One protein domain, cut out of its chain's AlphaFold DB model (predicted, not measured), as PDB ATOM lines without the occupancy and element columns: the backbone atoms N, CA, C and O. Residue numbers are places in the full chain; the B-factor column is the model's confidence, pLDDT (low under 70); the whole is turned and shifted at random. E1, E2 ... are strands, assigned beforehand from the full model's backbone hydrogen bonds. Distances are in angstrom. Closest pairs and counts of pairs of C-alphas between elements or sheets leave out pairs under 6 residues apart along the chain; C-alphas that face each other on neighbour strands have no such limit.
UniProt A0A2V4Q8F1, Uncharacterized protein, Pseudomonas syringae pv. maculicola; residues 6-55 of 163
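This is residues 6 to 55 of the 163 residues of an uncharacterized protein of Pseudomonas syringae pv. maculicola (UniProt A0A2V4Q8F1). The domain is one small, strongly twisted and curled sheet of two hairpins side by side, E1 with E2 and E3 with E4, joined along E1 and E4. The loop of residues 19 to 29 joins E1 to E2, and residues 35 to 41 run from one edge strand, E2, to the other, E3. The printed part has 50 residues with no named helix and four named strands, E1 to E4 along the chain; the sheet's order is E2, E1, E4, E3, all antiparallel. The class is all strand, with under half of the residues, 23 of 50, in named strands. The whole is compact, with a radius of gyration of the C-alphas of 10.9 A and spans of 30 by 20 by 13 A.

E1, residues 12 to 18, is 17.3 A long and begins at C-alpha 12 (177.837, 168.799, 189.132). E4, residues 48 to 54, is 20.0 A long and ends at C-alpha 54 (174.325, 160.420, 188.087). E2 is residues 30 to 34, 12.8 A, and E3 residues 42 to 45, 9.8 A.

The inner strands E1 and E4 are antiparallel at 156 degrees, with N 15 and O 53 2.8 A apart, within hydrogen-bond range. E2 and E1 form a hairpin at 152 degrees, with N 31 and O 16 at 2.9 A. E3 and E4 form a hairpin at 148 degrees, with N 43 and O 50 at 2.9 A. The edge strands E2 and E3 are apart. From edge to edge the strands' lines turn by 63 degrees and the way across by 89 degrees.

The two C-alphas farthest apart, those of Ala 10 and Ala 47, are 31.7 A apart. The printed part has no cut. The link from E1 to E2 is long, with 11 residues. The mean pLDDT of the printed part is 79.9; residues 35 to 41, 45 and 47 are under 70.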
ATOM      1  N   SER A   6     184.757 164.752 182.313       77.00
ATOM      2  CA  SER A   6     185.865 165.719 182.422       77.00
ATOM      3  C   SER A   6     185.450 167.144 182.034       77.00
ATOM      4  O   SER A   6     186.098 168.109 182.430       77.00
ATOM      5  N   LYS A   7     184.341 167.282 181.297       85.62
ATOM      6  CA  LYS A   7     183.748 168.566 180.897       85.62
ATOM      7  C   LYS A   7     182.683 169.070 181.873       85.62
ATOM      8  O   LYS A   7     182.089 170.118 181.619       85.62
ATOM      9  N   ALA A   8     182.412 168.331 182.949       84.38
ATOM     10  CA  ALA A   8     181.403 168.706 183.926       84.38
ATOM     11  C   ALA A   8     181.864 169.926 184.749       84.38
ATOM     12  O   ALA A   8     182.989 169.934 185.256       84.38
ATOM     13  N   PRO A   9     181.008 170.947 184.935       84.44
ATOM     14  CA  PRO A   9     181.279 172.042 185.860       84.44
ATOM     15  C   PRO A   9     181.504 171.555 187.300       84.44
ATOM     16  O   PRO A   9     180.942 170.542 187.728       84.44
ATOM     17  N   ALA A  10     182.271 172.311 188.088       76.12
ATOM     18  CA  ALA A  10     182.444 172.024 189.512       76.12
ATOM     19  C   ALA A  10     181.089 172.061 190.248       76.12
ATOM     20  O   ALA A  10     180.290 172.970 190.042       76.12
ATOM     21  N   GLY A  11     180.833 171.071 191.109       70.75
ATOM     22  CA  GLY A  11     179.558 170.945 191.834       70.75
ATOM     23  C   GLY A  11     178.436 170.240 191.059       70.75
ATOM     24  O   GLY A  11     177.297 170.218 191.534       70.75
ATOM     25  N   THR A  12     178.752 169.657 189.897       82.25
ATOM     26  CA  THR A  12     177.837 168.799 189.132       82.25
ATOM     27  C   THR A  12     177.588 167.483 189.864       82.25
ATOM     28  O   THR A  12     178.528 166.775 190.219       82.25
ATOM     29  N   THR A  13     176.317 167.132 190.049       79.38
ATOM     30  CA  THR A  13     175.870 165.870 190.661       79.38
ATOM     31  C   THR A  13     175.256 164.904 189.653       79.38
ATOM     32  O   THR A  13     175.070 163.729 189.961       79.38
ATOM     33  N   GLY A  14     174.976 165.363 188.434       83.75
ATOM     34  CA  GLY A  14     174.479 164.519 187.355       83.75
ATOM     35  C   GLY A  14     174.417 165.231 186.010       83.75
ATOM     36  O   GLY A  14     174.844 166.373 185.867       83.75
ATOM     37  N   ALA A  15     173.882 164.544 185.014       88.00
ATOM     38  CA  ALA A  15     173.698 165.035 183.660       88.00
ATOM     39  C   ALA A  15     172.354 164.543 183.116       88.00
ATOM     40  O   ALA A  15     172.018 163.367 183.255       88.00
ATOM     41  N   MET A  16     171.592 165.430 182.482       88.56
ATOM     42  CA  MET A  16     170.461 165.060 181.637       88.56
ATOM     43  C   MET A  16     170.971 164.896 180.206       88.56
ATOM     44  O   MET A  16     171.665 165.771 179.692       88.56
ATOM     45  N   VAL A  17     170.637 163.778 179.561       90.00
ATOM     46  CA  VAL A  17     170.982 163.514 178.157       90.00
ATOM     47  C   VAL A  17     169.712 163.452 177.322       90.00
ATOM     48  O   VAL A  17     168.780 162.716 177.659       90.00
ATOM     49  N   ALA A  18     169.671 164.219 176.234       89.56
ATOM     50  CA  ALA A  18     168.536 164.222 175.320       89.56
ATOM     51  C   ALA A  18     168.505 162.921 174.503       89.56
ATOM     52  O   ALA A  18     169.436 162.622 173.757       89.56
ATOM     53  N   GLU A  19     167.415 162.159 174.571       88.75
ATOM     54  CA  GLU A  19     167.206 160.969 173.733       88.75
ATOM     55  C   GLU A  19     166.378 161.241 172.470       88.75
ATOM     56  O   GLU A  19     166.033 160.315 171.736       88.75
ATOM     57  N   PHE A  20     166.106 162.508 172.171       85.00
ATOM     58  CA  PHE A  20     165.288 162.953 171.046       85.00
ATOM     59  C   PHE A  20     165.988 164.039 170.227       85.00
ATOM     60  O   PHE A  20     166.933 164.668 170.691       85.00
ATOM     61  N   ASN A  21     165.494 164.278 169.010       85.69
ATOM     62  CA  ASN A  21     165.871 165.436 168.200       85.69
ATOM     63  C   ASN A  21     164.738 166.464 168.252       85.69
ATOM     64  O   ASN A  21     163.634 166.190 167.783       85.69
ATOM     65  N   GLY A  22     165.011 167.625 168.837       78.69
ATOM     66  CA  GLY A  22     164.105 168.766 168.889       78.69
ATOM     67  C   GLY A  22     164.502 169.868 167.906       78.69
ATOM     68  O   GLY A  22     165.495 169.770 167.190       78.69
ATOM     69  N   ALA A  23     163.731 170.956 167.897       79.94
ATOM     70  CA  ALA A  23     164.023 172.125 167.064       79.94
ATOM     71  C   ALA A  23     165.312 172.858 167.485       79.94
ATOM     72  O   ALA A  23     165.991 173.448 166.650       79.94
ATOM     73  N   THR A  24     165.650 172.817 168.776       81.06
ATOM     74  CA  THR A  24     166.786 173.541 169.372       81.06
ATOM     75  C   THR A  24     167.856 172.623 169.960       81.06
ATOM     76  O   THR A  24     168.880 173.115 170.422       81.06
ATOM     77  N   MET A  25     167.621 171.310 169.975       84.06
ATOM     78  CA  MET A  25     168.437 170.329 170.695       84.06
ATOM     79  C   MET A  25     168.546 169.046 169.883       84.06
ATOM     80  O   MET A  25     167.586 168.633 169.228       84.06
ATOM     81  N   LYS A  26     169.707 168.406 169.923       87.62
ATOM     82  CA  LYS A  26     169.981 167.149 169.231       87.62
ATOM     83  C   LYS A  26     170.092 166.015 170.232       87.62
ATOM     84  O   LYS A  26     170.492 166.195 171.380       87.62
ATOM     85  N   ARG A  27     169.783 164.811 169.762       88.25
ATOM     86  CA  ARG A  27     169.981 163.594 170.537       88.25
ATOM     87  C   ARG A  27     171.443 163.514 170.960       88.25
ATOM     88  O   ARG A  27     172.333 163.521 170.110       88.25
ATOM     89  N   GLY A  28     171.662 163.398 172.262       87.38
ATOM     90  CA  GLY A  28     172.981 163.369 172.869       87.38
ATOM     91  C   GLY A  28     173.484 164.695 173.424       87.38
ATOM     92  O   GLY A  28     174.565 164.700 174.012       87.38
ATOM     93  N   ASP A  29     172.729 165.785 173.279       90.12
ATOM     94  CA  ASP A  29     173.022 167.022 173.997       90.12
ATOM     95  C   ASP A  29     172.940 166.775 175.511       90.12
ATOM     96  O   ASP A  29     172.078 166.033 175.996       90.12
ATOM     97  N   ILE A  30     173.884 167.374 176.240       90.69
ATOM     98  CA  ILE A  30     174.080 167.182 177.678       90.69
ATOM     99  C   ILE A  30     173.749 168.481 178.402       90.69
ATOM    100  O   ILE A  30     174.314 169.530 178.095       90.69
ATOM    101  N   GLU A  31     172.905 168.378 179.422       90.25
ATOM    102  CA  GLU A  31     172.682 169.431 180.405       90.25
ATOM    103  C   GLU A  31     173.236 168.985 181.763       90.25
ATOM    104  O   GLU A  31     172.839 167.954 182.311       90.25
ATOM    105  N   TRP A  32     174.197 169.741 182.295       89.44
ATOM    106  CA  TRP A  32     174.835 169.436 183.576       89.44
ATOM    107  C   TRP A  32     173.953 169.876 184.738       89.44
ATOM    108  O   TRP A  32     173.510 171.021 184.799       89.44
ATOM    109  N   ILE A  33     173.739 168.969 185.685       85.88
ATOM    110  CA  ILE A  33     172.859 169.183 186.825       85.88
ATOM    111  C   ILE A  33     173.697 169.515 188.064       85.88
ATOM    112  O   ILE A  33     174.473 168.664 188.515       85.88
ATOM    113  N   PRO A  34     173.562 170.727 188.631       77.56
ATOM    114  CA  PRO A  34     174.242 171.104 189.864       77.56
ATOM    115  C   PRO A  34     173.573 170.464 191.085       77.56
ATOM    116  O   PRO A  34     172.381 170.173 191.064       77.56
ATOM    117  N   SER A  35     174.314 170.363 192.191       66.75
ATOM    118  CA  SER A  35     173.814 169.833 193.477       66.75
ATOM    119  C   SER A  35     172.530 170.483 194.014       66.75
ATOM    120  O   SER A  35     171.815 169.865 194.802       66.75
ATOM    121  N   SER A  36     172.206 171.706 193.585       68.56
ATOM    122  CA  SER A  36     170.975 172.414 193.953       68.56
ATOM    123  C   SER A  36     169.711 171.858 193.288       68.56
ATOM    124  O   SER A  36     168.609 172.262 193.652       68.56
ATOM    125  N   ILE A  37     169.849 170.970 192.301       67.06
ATOM    126  CA  ILE A  37     168.746 170.342 191.575       67.06
ATOM    127  C   ILE A  37     168.985 168.832 191.608       67.06
ATOM    128  O   ILE A  37     170.055 168.355 191.244       67.06
ATOM    129  N   THR A  38     167.995 168.050 192.036       59.81
ATOM    130  CA  THR A  38     168.125 166.582 192.076       59.81
ATOM    131  C   THR A  38     167.011 165.912 191.273       59.81
ATOM    132  O   THR A  38     166.082 165.345 191.855       59.81
ATOM    133  N   PRO A  39     167.062 165.965 189.928       63.78
ATOM    134  CA  PRO A  39     166.194 165.155 189.099       63.78
ATOM    135  C   PRO A  39     166.613 163.688 189.249       63.78
ATOM    136  O   PRO A  39     167.799 163.367 189.291       63.78
ATOM    137  N   LYS A  40     165.642 162.780 189.334       66.56
ATOM    138  CA  LYS A  40     165.865 161.333 189.307       66.56
ATOM    139  C   LYS A  40     164.905 160.709 188.304       66.56
ATOM    140  O   LYS A  40     163.700 160.926 188.384       66.56
ATOM    141  N   GLY A  41     165.444 159.890 187.406       65.31
ATOM    142  CA  GLY A  41     164.666 159.143 186.419       65.31
ATOM    143  C   GLY A  41     164.622 159.791 185.036       65.31
ATOM    144  O   GLY A  41     165.464 160.616 184.683       65.31
ATOM    145  N   GLN A  42     163.665 159.341 184.228       77.88
ATOM    146  CA  GLN A  42     163.467 159.782 182.851       77.88
ATOM    147  C   GLN A  42     162.315 160.784 182.790       77.88
ATOM    148  O   GLN A  42     161.248 160.547 183.354       77.88
ATOM    149  N   TYR A  43     162.522 161.884 182.075       77.12
ATOM    150  CA  TYR A  43     161.558 162.971 181.955       77.12
ATOM    151  C   TYR A  43     161.088 163.089 180.509       77.12
ATOM    152  O   TYR A  43     161.893 163.266 179.599       77.12
ATOM    153  N   GLN A  44     159.779 162.988 180.288       77.12
ATOM    154  CA  GLN A  44     159.176 163.202 178.971       77.12
ATOM    155  C   GLN A  44     158.995 164.700 178.724       77.12
ATOM    156  O   GLN A  44     158.375 165.396 179.527       77.12
ATOM    157  N   VAL A  45     159.521 165.189 177.604       67.44
ATOM    158  CA  VAL A  45     159.372 166.573 177.150       67.44
ATOM    159  C   VAL A  45     158.913 166.539 175.693       67.44
ATOM    160  O   VAL A  45     159.688 166.276 174.773       67.44
ATOM    161  N   GLY A  46     157.617 166.771 175.474       72.81
ATOM    162  CA  GLY A  46     156.998 166.631 174.152       72.81
ATOM    163  C   GLY A  46     156.979 165.174 173.674       72.81
ATOM    164  O   GLY A  46     156.536 164.294 174.401       72.81
ATOM    165  N   ALA A  47     157.447 164.921 172.448       66.06
ATOM    166  CA  ALA A  47     157.549 163.576 171.857       66.06
ATOM    167  C   ALA A  47     158.898 162.876 172.148       66.06
ATOM    168  O   ALA A  47     159.252 161.909 171.475       66.06
ATOM    169  N   GLY A  48     159.681 163.396 173.097       77.69
ATOM    170  CA  GLY A  48     161.041 162.956 173.388       77.69
ATOM    171  C   GLY A  48     161.333 162.851 174.880       77.69
ATOM    172  O   GLY A  48     160.620 163.422 175.701       77.69
ATOM    173  N   ALA A  49     162.399 162.134 175.239       83.31
ATOM    174  CA  ALA A  49     162.774 161.913 176.631       83.31
ATOM    175  C   ALA A  49     164.167 162.453 176.975       83.31
ATOM    176  O   ALA A  49     165.110 162.318 176.199       83.31
ATOM    177  N   TRP A  50     164.296 163.004 178.178       87.06
ATOM    178  CA  TRP A  50     165.563 163.251 178.852       87.06
ATOM    179  C   TRP A  50     165.855 162.122 179.830       87.06
ATOM    180  O   TRP A  50     164.984 161.737 180.611       87.06
ATOM    181  N   VAL A  51     167.084 161.615 179.815       85.44
ATOM    182  CA  VAL A  51     167.528 160.549 180.721       85.44
ATOM    183  C   VAL A  51     168.574 161.084 181.685       85.44
ATOM    184  O   VAL A  51     169.535 161.732 181.272       85.44
ATOM    185  N   TYR A  52     168.360 160.839 182.979       84.25
ATOM    186  CA  TYR A  52     169.280 161.261 184.030       84.25
ATOM    187  C   TYR A  52     170.396 160.252 184.224       84.25
ATOM    188  O   TYR A  52     170.155 159.058 184.396       84.25
ATOM    189  N   HIS A  53     171.615 160.769 184.259       79.69
ATOM    190  CA  HIS A  53     172.821 160.045 184.603       79.69
ATOM    191  C   HIS A  53     173.447 160.699 185.828       79.69
ATOM    192  O   HIS A  53     173.746 161.890 185.819       79.69
ATOM    193  N   GLU A  54     173.652 159.927 186.887       76.88
ATOM    194  CA  GLU A  54     174.325 160.420 188.087       76.88
ATOM    195  C   GLU A  54     175.821 160.609 187.820       76.88
ATOM    196  O   GLU A  54     176.444 159.801 187.120       76.88
ATOM    197  N   ALA A  55     176.396 161.687 188.358       76.44
ATOM    198  CA  ALA A  55     177.825 161.917 188.250       76.44
ATOM    199  C   ALA A  55     178.573 160.789 188.973       76.44
ATOM    200  O   ALA A  55     178.170 160.390 190.072       76.44
TER     201      ALA A  55